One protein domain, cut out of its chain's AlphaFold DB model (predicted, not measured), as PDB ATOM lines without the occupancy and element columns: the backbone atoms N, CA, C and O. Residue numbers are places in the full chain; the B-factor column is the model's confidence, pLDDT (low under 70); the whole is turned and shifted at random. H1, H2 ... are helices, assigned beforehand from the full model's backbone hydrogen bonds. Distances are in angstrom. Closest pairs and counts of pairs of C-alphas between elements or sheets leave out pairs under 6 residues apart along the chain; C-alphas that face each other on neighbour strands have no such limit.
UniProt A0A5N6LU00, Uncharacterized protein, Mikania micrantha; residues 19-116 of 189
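This is residues 19 to 116 of the 189 residues of an uncharacterized protein of Mikania micrantha (UniProt A0A5N6LU00). A long helix, H1, folds back into H2 as a helical hairpin, with H4 on the far side of H2 from H1 and shifted toward H2's last residues; the short H3 is near H2, and a tail, residues 103 to 116, turns back from H4. The 98 printed residues include four named helices, H1 to H4 in chain order, and no named strand; the class is all helix, with helices holding 58 of the 58 residues in named elements. The whole is only just compact, close to loose, with a radius of gyration of the C-alphas of 14.8 A and spans of 45 by 31 by 18 A.

H1, residues 19 to 40, and H2, residues 47 to 62, form a hairpin: residues 31 to 38 touch residues 49 to 56, closest at the C-alphas of Leu 34 and Asn 52, 5.4 A, at a steep tilt of 40 degrees, opposite ways. H3, residues 72 to 77, is close to H2 but not clearly touching; the closest C-alphas, of Met 55 and Val 75, are 7.8 A apart. H4, residues 89 to 102, only just touches H2, with 3 pairs of C-alphas within 8 A, between residue 62 and residues 93 to 97; the closest are Val 62 and Ile 93, 6.5 A. H4 is apart from H1 and H3, and H1 is apart from H3. Every O i to N i+4 pair is within hydrogen-bond range in H1, H2 and H4; H3 has 1 of 2, and 3 of 3 O i to N i+3 pairs.

H1 begins at C-alpha 19 (30.071, 56.938, -36.619) and is 31.5 A long. H2 measures 20.6 A and H3 9.4 A. H4, 20.1 A, ends at C-alpha 102 (20.462, 46.906, -17.659).

The printed part has no cut. The C-alphas of Glu 42 and Cys 107, the two farthest apart, are 45.8 A apart. The link from H3 to H4 is long, and residues 85 to 91, of which 89 to 91 belong to H4, stand free. Model pLDDT is under 70 in residues 19 to 28 and 64 to 77.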
ATOM      1  N   ASP A  19      29.508  56.953 -37.970       52.75
ATOM      2  CA  ASP A  19      30.071  56.938 -36.619       52.75
ATOM      3  C   ASP A  19      30.387  55.512 -36.128       52.75
ATOM      4  O   ASP A  19      31.429  55.293 -35.505       52.75
ATOM      5  N   GLU A  20      29.530  54.525 -36.409       55.66
ATOM      6  CA  GLU A  20      29.756  53.115 -36.056       55.66
ATOM      7  C   GLU A  20      30.882  52.485 -36.893       55.66
ATOM      8  O   GLU A  20      31.682  51.705 -36.362       55.66
ATOM      9  N   LEU A  21      31.000  52.869 -38.170       60.59
ATOM     10  CA  LEU A  21      32.068  52.450 -39.087       60.59
ATOM     11  C   LEU A  21      33.445  52.960 -38.645       60.59
ATOM     12  O   LEU A  21      34.327  52.146 -38.358       60.59
ATOM     13  N   GLN A  22      33.617  54.279 -38.472       59.12
ATOM     14  CA  GLN A  22      34.874  54.860 -37.962       59.12
ATOM     15  C   GLN A  22      35.290  54.256 -36.619       59.12
ATOM     16  O   GLN A  22      36.464  54.201 -36.245       59.12
ATOM     17  N   GLN A  23      34.312  53.831 -35.833       60.97
ATOM     18  CA  GLN A  23      34.531  53.296 -34.512       60.97
ATOM     19  C   GLN A  23      34.908  51.812 -34.503       60.97
ATOM     20  O   GLN A  23      35.710  51.402 -33.657       60.97
ATOM     21  N   SER A  24      34.392  51.029 -35.452       60.75
ATOM     22  CA  SER A  24      34.904  49.691 -35.755       60.75
ATOM     23  C   SER A  24      36.386  49.764 -36.128       60.75
ATOM     24  O   SER A  24      37.203  49.073 -35.520       60.75
ATOM     25  N   GLU A  25      36.755  50.696 -37.009       62.22
ATOM     26  CA  GLU A  25      38.139  50.908 -37.453       62.22
ATOM     27  C   GLU A  25      39.071  51.331 -36.303       62.22
ATOM     28  O   GLU A  25      40.185  50.822 -36.162       62.22
ATOM     29  N   ARG A  26      38.619  52.224 -35.409       63.22
ATOM     30  CA  ARG A  26      39.400  52.625 -34.222       63.22
ATOM     31  C   ARG A  26      39.615  51.472 -33.244       63.22
ATOM     32  O   ARG A  26      40.707  51.349 -32.687       63.22
ATOM     33  N   LYS A  27      38.592  50.640 -33.007       62.50
ATOM     34  CA  LYS A  27      38.709  49.444 -32.155       62.50
ATOM     35  C   LYS A  27      39.666  48.436 -32.763       62.50
ATOM     36  O   LYS A  27      40.495  47.898 -32.038       62.50
ATOM     37  N   GLU A  28      39.568  48.219 -34.066       67.56
ATOM     38  CA  GLU A  28      40.459  47.352 -34.823       67.56
ATOM     39  C   GLU A  28      41.911  47.846 -34.721       67.56
ATOM     40  O   GLU A  28      42.798  47.083 -34.343       67.56
ATOM     41  N   SER A  29      42.146  49.152 -34.881       71.00
ATOM     42  CA  SER A  29      43.463  49.768 -34.685       71.00
ATOM     43  C   SER A  29      43.994  49.616 -33.250       71.00
ATOM     44  O   SER A  29      45.139  49.211 -33.051       71.00
ATOM     45  N   ALA A  30      43.178  49.892 -32.225       73.19
ATOM     46  CA  ALA A  30      43.582  49.738 -30.826       73.19
ATOM     47  C   ALA A  30      43.851  48.269 -30.462       73.19
ATOM     48  O   ALA A  30      44.843  47.970 -29.799       73.19
ATOM     49  N   PHE A  31      43.003  47.355 -30.931       77.69
ATOM     50  CA  PHE A  31      43.167  45.914 -30.779       77.69
ATOM     51  C   PHE A  31      44.486  45.446 -31.391       77.69
ATOM     52  O   PHE A  31      45.277  44.800 -30.703       77.69
ATOM     53  N   PHE A  32      44.758  45.821 -32.645       80.44
ATOM     54  CA  PHE A  32      46.000  45.454 -33.312       80.44
ATOM     55  C   PHE A  32      47.208  46.023 -32.584       80.44
ATOM     56  O   PHE A  32      48.154  45.284 -32.361       80.44
ATOM     57  N   ARG A  33      47.165  47.275 -32.115       83.62
ATOM     58  CA  ARG A  33      48.262  47.859 -31.326       83.62
ATOM     59  C   ARG A  33      48.529  47.100 -30.027       83.62
ATOM     60  O   ARG A  33      49.682  46.808 -29.729       83.62
ATOM     61  N   LEU A  34      47.488  46.773 -29.260       85.69
ATOM     62  CA  LEU A  34      47.632  45.990 -28.026       85.69
ATOM     63  C   LEU A  34      48.214  44.606 -28.329       85.69
ATOM     64  O   LEU A  34      49.142  44.165 -27.656       85.69
ATOM     65  N   PHE A  35      47.700  43.940 -29.364       86.44
ATOM     66  CA  PHE A  35      48.182  42.633 -29.799       86.44
ATOM     67  C   PHE A  35      49.653  42.681 -30.236       86.44
ATOM     68  O   PHE A  35      50.459  41.871 -29.785       86.44
ATOM     69  N   ASP A  36      50.013  43.660 -31.058       88.12
ATOM     70  CA  ASP A  36      51.353  43.884 -31.598       88.12
ATOM     71  C   ASP A  36      52.381  44.144 -30.482       88.12
ATOM     72  O   ASP A  36      53.467  43.556 -30.479       88.12
ATOM     73  N   ASN A  37      51.992  44.944 -29.480       88.50
ATOM     74  CA  ASN A  37      52.777  45.202 -28.273       88.50
ATOM     75  C   ASN A  37      52.979  43.938 -27.427       88.50
ATOM     76  O   ASN A  37      54.078  43.695 -26.935       88.50
ATOM     77  N   ILE A  38      51.932  43.125 -27.254       91.12
ATOM     78  CA  ILE A  38      52.006  41.860 -26.508       91.12
ATOM     79  C   ILE A  38      52.945  40.877 -27.215       91.12
ATOM     80  O   ILE A  38      53.752  40.237 -26.547       91.12
ATOM     81  N   GLN A  39      52.861  40.766 -28.546       89.44
ATOM     82  CA  GLN A  39      53.707  39.866 -29.339       89.44
ATOM     83  C   GLN A  39      55.184  40.285 -29.334       89.44
ATOM     84  O   GLN A  39      56.054  39.422 -29.290       89.44
ATOM     85  N   ARG A  40      55.476  41.595 -29.362       89.94
ATOM     86  CA  ARG A  40      56.853  42.131 -29.319       89.94
ATOM     87  C   ARG A  40      57.489  42.119 -27.936       89.94
ATOM     88  O   ARG A  40      58.697  42.299 -27.837       89.94
ATOM     89  N   SER A  41      56.704  41.983 -26.872       89.81
ATOM     90  CA  SER A  41      57.242  42.069 -25.517       89.81
ATOM     91  C   SER A  41      58.070  40.833 -25.182       89.81
ATOM     92  O   SER A  41      57.539  39.727 -25.092       89.81
ATOM     93  N   GLU A  42      59.358  41.035 -24.924       86.44
ATOM     94  CA  GLU A  42      60.268  39.963 -24.507       86.44
ATOM     95  C   GLU A  42      59.988  39.517 -23.064       86.44
ATOM     96  O   GLU A  42      59.911  38.321 -22.774       86.44
ATOM     97  N   ASP A  43      59.756  40.478 -22.162       87.88
ATOM     98  CA  ASP A  43      59.439  40.211 -20.761       87.88
ATOM     99  C   ASP A  43      57.925  40.244 -20.505       87.88
ATOM    100  O   ASP A  43      57.282  41.298 -20.506       87.88
ATOM    101  N   LYS A  44      57.352  39.066 -20.237       81.56
ATOM    102  CA  LYS A  44      55.932  38.886 -19.890       81.56
ATOM    103  C   LYS A  44      55.580  39.375 -18.478       81.56
ATOM    104  O   LYS A  44      54.404  39.447 -18.123       81.56
ATOM    105  N   ASN A  45      56.570  39.702 -17.653       81.94
ATOM    106  CA  ASN A  45      56.363  40.243 -16.315       81.94
ATOM    107  C   ASN A  45      56.444  41.766 -16.254       81.94
ATOM    108  O   ASN A  45      56.019  42.339 -15.249       81.94
ATOM    109  N   ASN A  46      56.897  42.425 -17.321       87.62
ATOM    110  CA  ASN A  46      56.932  43.877 -17.375       87.62
ATOM    111  C   ASN A  46      55.506  44.460 -17.317       87.62
ATOM    112  O   ASN A  46      54.555  43.924 -17.897       87.62
ATOM    113  N   PHE A  47      55.374  45.600 -16.637       87.38
ATOM    114  CA  PHE A  47      54.161  46.400 -16.554       87.38
ATOM    115  C   PHE A  47      53.494  46.595 -17.919       87.38
ATOM    116  O   PHE A  47      52.295  46.365 -18.039       87.38
ATOM    117  N   ASN A  48      54.262  46.937 -18.959       86.62
ATOM    118  CA  ASN A  48      53.703  47.155 -20.294       86.62
ATOM    119  C   ASN A  48      53.011  45.903 -20.836       86.62
ATOM    120  O   ASN A  48      51.894  46.004 -21.338       86.62
ATOM    121  N   PHE A  49      53.619  44.722 -20.707       90.31
ATOM    122  CA  PHE A  49      52.978  43.480 -21.138       90.31
ATOM    123  C   PHE A  49      51.668  43.249 -20.384       90.31
ATOM    124  O   PHE A  49      50.620  43.059 -21.002       90.31
ATOM    125  N   ARG A  50      51.718  43.314 -19.049       89.69
ATOM    126  CA  ARG A  50      50.560  43.062 -18.178       89.69
ATOM    127  C   ARG A  50      49.428  44.049 -18.449       89.69
ATOM    128  O   ARG A  50      48.281  43.638 -18.587       89.69
ATOM    129  N   MET A  51      49.757  45.327 -18.611       87.50
ATOM    130  CA  MET A  51      48.812  46.384 -18.953       87.50
ATOM    131  C   MET A  51      48.174  46.140 -20.324       87.50
ATOM    132  O   MET A  51      46.950  46.127 -20.423       87.50
ATOM    133  N   ASN A  52      48.972  45.898 -21.373       87.56
ATOM    134  CA  ASN A  52      48.431  45.632 -22.710       87.56
ATOM    135  C   ASN A  52      47.542  44.373 -22.706       87.56
ATOM    136  O   ASN A  52      46.473  44.379 -23.317       87.56
ATOM    137  N   PHE A  53      47.936  43.324 -21.976       89.44
ATOM    138  CA  PHE A  53      47.149  42.100 -21.825       89.44
ATOM    139  C   PHE A  53      45.814  42.345 -21.116       89.44
ATOM    140  O   PHE A  53      44.775  41.934 -21.625       89.44
ATOM    141  N   VAL A  54      45.815  43.037 -19.973       88.12
ATOM    142  CA  VAL A  54      44.590  43.371 -19.227       88.12
ATOM    143  C   VAL A  54      43.658  44.227 -20.078       88.12
ATOM    144  O   VAL A  54      42.459  43.965 -20.130       88.12
ATOM    145  N   MET A  55      44.197  45.208 -20.801       84.88
ATOM    146  CA  MET A  55      43.414  46.038 -21.713       84.88
ATOM    147  C   MET A  55      42.762  45.203 -22.813       84.88
ATOM    148  O   MET A  55      41.559  45.323 -23.045       84.88
ATOM    149  N   LEU A  56      43.528  44.310 -23.442       86.31
ATOM    150  CA  LEU A  56      43.006  43.397 -24.453       86.31
ATOM    151  C   LEU A  56      41.920  42.483 -23.867       86.31
ATOM    152  O   LEU A  56      40.855  42.333 -24.464       86.31
ATOM    153  N   PHE A  57      42.153  41.922 -22.679       87.19
ATOM    154  CA  PHE A  57      41.193  41.085 -21.961       87.19
ATOM    155  C   PHE A  57      39.878  41.826 -21.702       87.19
ATOM    156  O   PHE A  57      38.810  41.306 -22.014       87.19
ATOM    157  N   VAL A  58      39.931  43.053 -21.182       83.69
ATOM    158  CA  VAL A  58      38.731  43.839 -20.857       83.69
ATOM    159  C   VAL A  58      37.941  44.189 -22.118       83.69
ATOM    160  O   VAL A  58      36.718  44.037 -22.127       83.69
ATOM    161  N   ILE A  59      38.628  44.594 -23.188       78.94
ATOM    162  CA  ILE A  59      38.004  44.967 -24.467       78.94
ATOM    163  C   ILE A  59      37.332  43.765 -25.135       78.94
ATOM    164  O   ILE A  59      36.247  43.899 -25.691       78.94
ATOM    165  N   VAL A  60      37.977  42.597 -25.101       79.94
ATOM    166  CA  VAL A  60      37.512  41.410 -25.835       79.94
ATOM    167  C   VAL A  60      36.521  40.581 -25.020       79.94
ATOM    168  O   VAL A  60      35.573  40.029 -25.579       79.94
ATOM    169  N   LEU A  61      36.743  40.444 -23.711       83.31
ATOM    170  CA  LEU A  61      36.035  39.475 -22.873       83.31
ATOM    171  C   LEU A  61      35.095  40.098 -21.845       83.31
ATOM    172  O   LEU A  61      34.241  39.366 -21.345       83.31
ATOM    173  N   VAL A  62      35.223  41.394 -21.524       82.38
ATOM    174  CA  VAL A  62      34.446  42.021 -20.442       82.38
ATOM    175  C   VAL A  62      33.397  43.013 -20.938       82.38
ATOM    176  O   VAL A  62      32.214  42.850 -20.636       82.38
ATOM    177  N   GLU A  63      33.801  44.044 -21.678       74.06
ATOM    178  CA  GLU A  63      32.904  45.128 -22.095       74.06
ATOM    179  C   GLU A  63      33.177  45.534 -23.549       74.06
ATOM    180  O   GLU A  63      34.182  46.169 -23.859       74.06
ATOM    181  N   CYS A  64      32.216  45.256 -24.433       64.38
ATOM    182  CA  CYS A  64      32.166  45.854 -25.763       64.38
ATOM    183  C   CYS A  64      31.292  47.107 -25.685       64.38
ATOM    184  O   CYS A  64      30.072  47.023 -25.613       64.38
ATOM    185  N   THR A  65      31.859  48.307 -25.674       59.22
ATOM    186  CA  THR A  65      31.040  49.526 -25.567       59.22
ATOM    187  C   THR A  65      30.159  49.729 -26.807       59.22
ATOM    188  O   THR A  65      30.657  49.645 -27.937       59.22
ATOM    189  N   LYS A  66      28.862  50.018 -26.586       53.62
ATOM    190  CA  LYS A  66      27.863  50.293 -27.642       53.62
ATOM    191  C   LYS A  66      28.244  51.514 -28.475       53.62
ATOM    192  O   LYS A  66      28.215  51.470 -29.688       53.62
ATOM    193  N   ASN A  67      28.732  52.551 -27.803       52.16
ATOM    194  CA  ASN A  67      29.165  53.815 -28.399       52.16
ATOM    195  C   ASN A  67      30.662  53.787 -28.734       52.16
ATOM    196  O   ASN A  67      31.299  54.836 -28.687       52.16
ATOM    197  N   GLY A  68      31.232  52.573 -28.843       47.88
ATOM    198  CA  GLY A  68      32.606  52.183 -29.174       47.88
ATOM    199  C   GLY A  68      33.800  52.999 -28.666       47.88
ATOM    200  O   GLY A  68      34.918  52.801 -29.133       47.88
ATOM    201  N   ARG A  69      33.598  53.847 -27.662       47.75
ATOM    202  CA  ARG A  69      34.662  54.403 -26.834       47.75
ATOM    203  C   ARG A  69      35.097  53.341 -25.844       47.75
ATOM    204  O   ARG A  69      34.306  52.961 -24.988       47.75
ATOM    205  N   MET A  70      36.348  52.900 -25.934       53.72
ATOM    206  CA  MET A  70      36.995  52.232 -24.811       53.72
ATOM    207  C   MET A  70      36.823  53.143 -23.589       53.72
ATOM    208  O   MET A  70      37.188  54.317 -23.649       53.72
ATOM    209  N   LYS A  71      36.219  52.647 -22.505       58.09
ATOM    210  CA  LYS A  71      36.243  53.379 -21.236       58.09
ATOM    211  C   LYS A  71      37.676  53.332 -20.722       58.09
ATOM    212  O   LYS A  71      38.047  52.428 -19.979       58.09
ATOM    213  N   GLU A  72      38.477  54.301 -21.152       56.78
ATOM    214  CA  GLU A  72      39.843  54.536 -20.675       56.78
ATOM    215  C   GLU A  72      39.893  54.773 -19.163       56.78
ATOM    216  O   GLU A  72      40.966  54.752 -18.573       56.78
ATOM    217  N   ASP A  73      38.743  54.943 -18.509       61.91
ATOM    218  CA  ASP A  73      38.622  55.013 -17.057       61.91
ATOM    219  C   ASP A  73      39.379  53.876 -16.363       61.91
ATOM    220  O   ASP A  73      39.992  54.123 -15.332       61.91
ATOM    221  N   ILE A  74      39.427  52.665 -16.942       67.38
ATOM    222  CA  ILE A  74      40.209  51.562 -16.362       67.38
ATOM    223  C   ILE A  74      41.727  51.786 -16.453       67.38
ATOM    224  O   ILE A  74      42.453  51.448 -15.523       67.38
ATOM    225  N   VAL A  75      42.202  52.418 -17.531       65.88
ATOM    226  CA  VAL A  75      43.622  52.752 -17.751       65.88
ATOM    227  C   VAL A  75      44.124  53.697 -16.670       65.88
ATOM    228  O   VAL A  75      45.267  53.587 -16.238       65.88
ATOM    229  N   ARG A  76      43.261  54.606 -16.200       67.81
ATOM    230  CA  ARG A  76      43.612  55.613 -15.189       67.81
ATOM    231  C   ARG A  76      43.980  55.011 -13.834       67.81
ATOM    232  O   ARG A  76      44.623  55.690 -13.041       67.81
ATOM    233  N   TYR A  77      43.608  53.758 -13.573       69.38
ATOM    234  CA  TYR A  77      43.971  53.053 -12.342       69.38
ATOM    235  C   TYR A  77      45.324  52.327 -12.434       69.38
ATOM    236  O   TYR A  77      45.787  51.783 -11.430       69.38
ATOM    237  N   PHE A  78      45.968  52.309 -13.608       80.19
ATOM    238  CA  PHE A  78      47.207  51.569 -13.842       80.19
ATOM    239  C   PHE A  78      48.421  52.503 -13.959       80.19
ATOM    240  O   PHE A  78      48.461  53.411 -14.784       80.19
ATOM    241  N   TYR A  79      49.446  52.238 -13.155       80.88
ATOM    242  CA  TYR A  79      50.761  52.878 -13.156       80.88
ATOM    243  C   TYR A  79      51.848  51.810 -12.977       80.88
ATOM    244  O   TYR A  79      51.554  50.677 -12.613       80.88
ATOM    245  N   SER A  80      53.122  52.141 -13.199       77.19
ATOM    246  CA  SER A  80      54.219  51.152 -13.213       77.19
ATOM    247  C   SER A  80      54.354  50.298 -11.939       77.19
ATOM    248  O   SER A  80      54.865  49.184 -12.009       77.19
ATOM    249  N   GLY A  81      53.878  50.794 -10.792       80.62
ATOM    250  CA  GLY A  81      53.835  50.077  -9.512       80.62
ATOM    251  C   GLY A  81      52.523  49.334  -9.231       80.62
ATOM    252  O   GLY A  81      52.329  48.836  -8.125       80.62
ATOM    253  N   THR A  82      51.602  49.278 -10.193       84.19
ATOM    254  CA  THR A  82      50.321  48.594 -10.047       84.19
ATOM    255  C   THR A  82      50.524  47.093  -9.894       84.19
ATOM    256  O   THR A  82      50.998  46.398 -10.794       84.19
ATOM    257  N   ASP A  83      50.065  46.581  -8.759       86.12
ATOM    258  CA  ASP A  83      49.947  45.155  -8.521       86.12
ATOM    259  C   ASP A  83      48.576  44.657  -8.995       86.12
ATOM    260  O   ASP A  83      47.565  44.791  -8.304       86.12
ATOM    261  N   PHE A  84      48.550  44.077 -10.196       84.31
ATOM    262  CA  PHE A  84      47.339  43.530 -10.811       84.31
ATOM    263  C   PHE A  84      46.678  42.421  -9.974       84.31
ATOM    264  O   PHE A  84      45.492  42.161 -10.159       84.31
ATOM    265  N   SER A  85      47.396  41.781  -9.044       84.94
ATOM    266  CA  SER A  85      46.819  40.742  -8.179       84.94
ATOM    267  C   SER A  85      45.894  41.297  -7.091       84.94
ATOM    268  O   SER A  85      45.049  40.567  -6.585       84.94
ATOM    269  N   LYS A  86      46.009  42.591  -6.761       87.88
ATOM    270  CA  LYS A  86      45.212  43.248  -5.712       87.88
ATOM    271  C   LYS A  86      43.842  43.735  -6.180       87.88
ATOM    272  O   LYS A  86      43.062  44.210  -5.359       87.88
ATOM    273  N   PHE A  87      43.556  43.670  -7.478       85.69
ATOM    274  CA  PHE A  87      42.253  44.066  -8.000       85.69
ATOM    275  C   PHE A  87      41.239  42.954  -7.776       85.69
ATOM    276  O   PHE A  87      41.494  41.794  -8.105       85.69
ATOM    277  N   ASP A  88      40.053  43.330  -7.305       88.81
ATOM    278  CA  ASP A  88      38.903  42.437  -7.326       88.81
ATOM    279  C   ASP A  88      38.340  42.352  -8.753       88.81
ATOM    280  O   ASP A  88      37.420  43.065  -9.162       88.81
ATOM    281  N   TRP A  89      38.956  41.484  -9.556       87.81
ATOM    282  CA  TRP A  89      38.536  41.236 -10.933       87.81
ATOM    283  C   TRP A  89      37.128  40.646 -11.008       87.81
ATOM    284  O   TRP A  89      36.418  40.878 -11.989       87.81
ATOM    285  N   CYS A  90      36.724  39.875  -9.996       89.56
ATOM    286  CA  CYS A  90      35.420  39.237  -9.954       89.56
ATOM    287  C   CYS A  90      34.317  40.277  -9.780       89.56
ATOM    288  O   CYS A  90      33.384  40.298 -10.586       89.56
ATOM    289  N   ASP A  91      34.452  41.162  -8.796       90.12
ATOM    290  CA  ASP A  91      33.491  42.236  -8.554       90.12
ATOM    291  C   ASP A  91      33.424  43.192  -9.752       90.12
ATOM    292  O   ASP A  91      32.341  43.483 -10.265       90.12
ATOM    293  N   PHE A  92      34.580  43.536 -10.334       87.62
ATOM    294  CA  PHE A  92      34.642  44.299 -11.580       87.62
ATOM    295  C   PHE A  92      33.829  43.645 -12.712       87.62
ATOM    296  O   PHE A  92      33.007  44.306 -13.351       87.62
ATOM    297  N   ILE A  93      34.017  42.346 -12.974       89.12
ATOM    298  CA  ILE A  93      33.273  41.629 -14.023       89.12
ATOM    299  C   ILE A  93      31.768  41.611 -13.718       89.12
ATOM    300  O   ILE A  93      30.956  41.780 -14.636       89.12
ATOM    301  N   VAL A  94      31.373  41.414 -12.458       90.31
ATOM    302  CA  VAL A  94      29.963  41.409 -12.035       90.31
ATOM    303  C   VAL A  94      29.319  42.772 -12.275       90.31
ATOM    304  O   VAL A  94      28.245  42.846 -12.882       90.31
ATOM    305  N   ASP A  95      29.991  43.852 -11.893       88.12
ATOM    306  CA  ASP A  95      29.512  45.216 -12.095       88.12
ATOM    307  C   ASP A  95      29.370  45.565 -13.576       88.12
ATOM    308  O   ASP A  95      28.329  46.083 -14.006       88.12
ATOM    309  N   LYS A  96      30.356  45.193 -14.399       85.75
ATOM    310  CA  LYS A  96      30.264  45.346 -15.859       85.75
ATOM    311  C   LYS A  96      29.114  44.539 -16.446       85.75
ATOM    312  O   LYS A  96      28.345  45.062 -17.253       85.75
ATOM    313  N   THR A  97      28.924  43.303 -15.988       88.62
ATOM    314  CA  THR A  97      27.801  42.456 -16.408       88.62
ATOM    315  C   THR A  97      26.459  43.111 -16.087       88.62
ATOM    316  O   THR A  97      25.568  43.130 -16.941       88.62
ATOM    317  N   ARG A  98      26.306  43.684 -14.884       88.50
ATOM    318  CA  ARG A  98      25.083  44.380 -14.458       88.50
ATOM    319  C   ARG A  98      24.784  45.573 -15.368       88.50
ATOM    320  O   ARG A  98      23.650  45.699 -15.833       88.50
ATOM    321  N   GLY A  99      25.794  46.386 -15.679       85.62
ATOM    322  CA  GLY A  99      25.669  47.523 -16.596       85.62
ATOM    323  C   GLY A  99      25.283  47.117 -18.024       85.62
ATOM    324  O   GLY A  99      24.379  47.700 -18.620       85.62
ATOM    325  N   CYS A 100      25.900  46.066 -18.568       85.31
ATOM    326  CA  CYS A 100      25.529  45.539 -19.885       85.31
ATOM    327  C   CYS A 100      24.104  44.970 -19.894       85.31
ATOM    328  O   CYS A 100      23.365  45.146 -20.862       85.31
ATOM    329  N   LYS A 101      23.687  44.303 -18.811       86.69
ATOM    330  CA  LYS A 101      22.353  43.704 -18.699       86.69
ATOM    331  C   LYS A 101      21.239  44.743 -18.572       86.69
ATOM    332  O   LYS A 101      20.161  44.492 -19.120       86.69
ATOM    333  N   SER A 102      21.461  45.844 -17.851       84.81
ATOM    334  CA  SER A 102      20.462  46.906 -17.659       84.81
ATOM    335  C   SER A 102      20.178  47.662 -18.957       84.81
ATOM    336  O   SER A 102      19.027  47.958 -19.248       84.81
ATOM    337  N   GLY A 103      21.204  47.885 -19.782       78.94
ATOM    338  CA  GLY A 103      21.059  48.503 -21.100       78.94
ATOM    339  C   GLY A 103      20.605  47.552 -22.213       78.94
ATOM    340  O   GLY A 103      20.488  47.989 -23.357       78.94
ATOM    341  N   TRP A 104      20.415  46.257 -21.938       87.19
ATOM    342  CA  TRP A 104      20.091  45.250 -22.953       87.19
ATOM    343  C   TRP A 104      18.591  44.939 -23.014       87.19
ATOM    344  O   TRP A 104      18.019  44.401 -22.057       87.19
ATOM    345  N   LEU A 105      17.986  45.203 -24.177       86.50
ATOM    346  CA  LEU A 105      16.601  44.858 -24.487       86.50
ATOM    347  C   LEU A 105      16.548  43.483 -25.152       86.50
ATOM    348  O   LEU A 105      17.118  43.244 -26.215       86.50
ATOM    349  N   ARG A 106      15.862  42.548 -24.495       82.69
ATOM    350  CA  ARG A 106      15.719  41.182 -24.996       82.69
ATOM    351  C   ARG A 106      14.869  41.188 -26.274       82.69
ATOM    352  O   ARG A 106      13.806  41.794 -26.289       82.69
ATOM    353  N   CYS A 107      15.315  40.442 -27.286       79.19
ATOM    354  CA  CYS A 107      14.653  40.293 -28.592       79.19
ATOM    355  C   CYS A 107      14.612  41.560 -29.464       79.19
ATOM    356  O   CYS A 107      13.924  41.555 -30.482       79.19
ATOM    357  N   ASP A 108      15.354  42.607 -29.105       84.31
ATOM    358  CA  ASP A 108      15.571  43.761 -29.971       84.31
ATOM    359  C   ASP A 108      16.902  43.602 -30.717       84.31
ATOM    360  O   ASP A 108      17.972  43.576 -30.104       84.31
ATOM    361  N   ASN A 109      16.840  43.504 -32.045       78.25
ATOM    362  CA  ASN A 109      18.029  43.367 -32.889       78.25
ATOM    363  C   ASN A 109      18.921  44.617 -32.862       78.25
ATOM    364  O   ASN A 109      20.118  44.505 -33.112       78.25
ATOM    365  N   ARG A 110      18.371  45.785 -32.504       81.12
ATOM    366  CA  ARG A 110      19.127  47.032 -32.305       81.12
ATOM    367  C   ARG A 110      19.766  47.113 -30.916       81.12
ATOM    368  O   ARG A 110      20.519  48.038 -30.627       81.12
ATOM    369  N   SER A 111      19.501  46.137 -30.048       80.69
ATOM    370  CA  SER A 111      20.086  46.033 -28.713       80.69
ATOM    371  C   SER A 111      20.847  44.710 -28.574       80.69
ATOM    372  O   SER A 111      20.419  43.820 -27.835       80.69
ATOM    373  N   PRO A 112      21.989  44.529 -29.265       80.44
ATOM    374  CA  PRO A 112      22.828  43.360 -29.044       80.44
ATOM    375  C   PRO A 112      23.376  43.359 -27.612       80.44
ATOM    376  O   PRO A 112      23.689  44.404 -27.029       80.44
ATOM    377  N   PHE A 113      23.499  42.164 -27.028       83.56
ATOM    378  CA  PHE A 113      24.164  42.016 -25.740       83.56
ATOM    379  C   PHE A 113      25.669  42.211 -25.924       83.56
ATOM    380  O   PHE A 113      26.308  41.507 -26.701       83.56
ATOM    381  N   ASN A 114      26.229  43.164 -25.189       80.12
ATOM    382  CA  ASN A 114      27.591  43.657 -25.365       80.12
ATOM    383  C   ASN A 114      28.479  43.429 -24.127       80.12
ATOM    384  O   ASN A 114      29.521  44.062 -23.974       80.12
ATOM    385  N   GLY A 115      28.010  42.580 -23.212       84.00
ATOM    386  CA  GLY A 115      28.719  42.219 -21.992       84.00
ATOM    387  C   GLY A 115      29.601  40.981 -22.151       84.00
ATOM    388  O   GLY A 115      29.851  40.531 -23.272       84.00
ATOM    389  N   PRO A 116      30.033  40.386 -21.029       89.69
ATOM    390  CA  PRO A 116      31.080  39.370 -21.002       89.69
ATOM    391  C   PRO A 116      30.589  37.979 -21.427       89.69
ATOM    392  O   PRO A 116      30.587  37.030 -20.643       89.69
TER     393      PRO A 116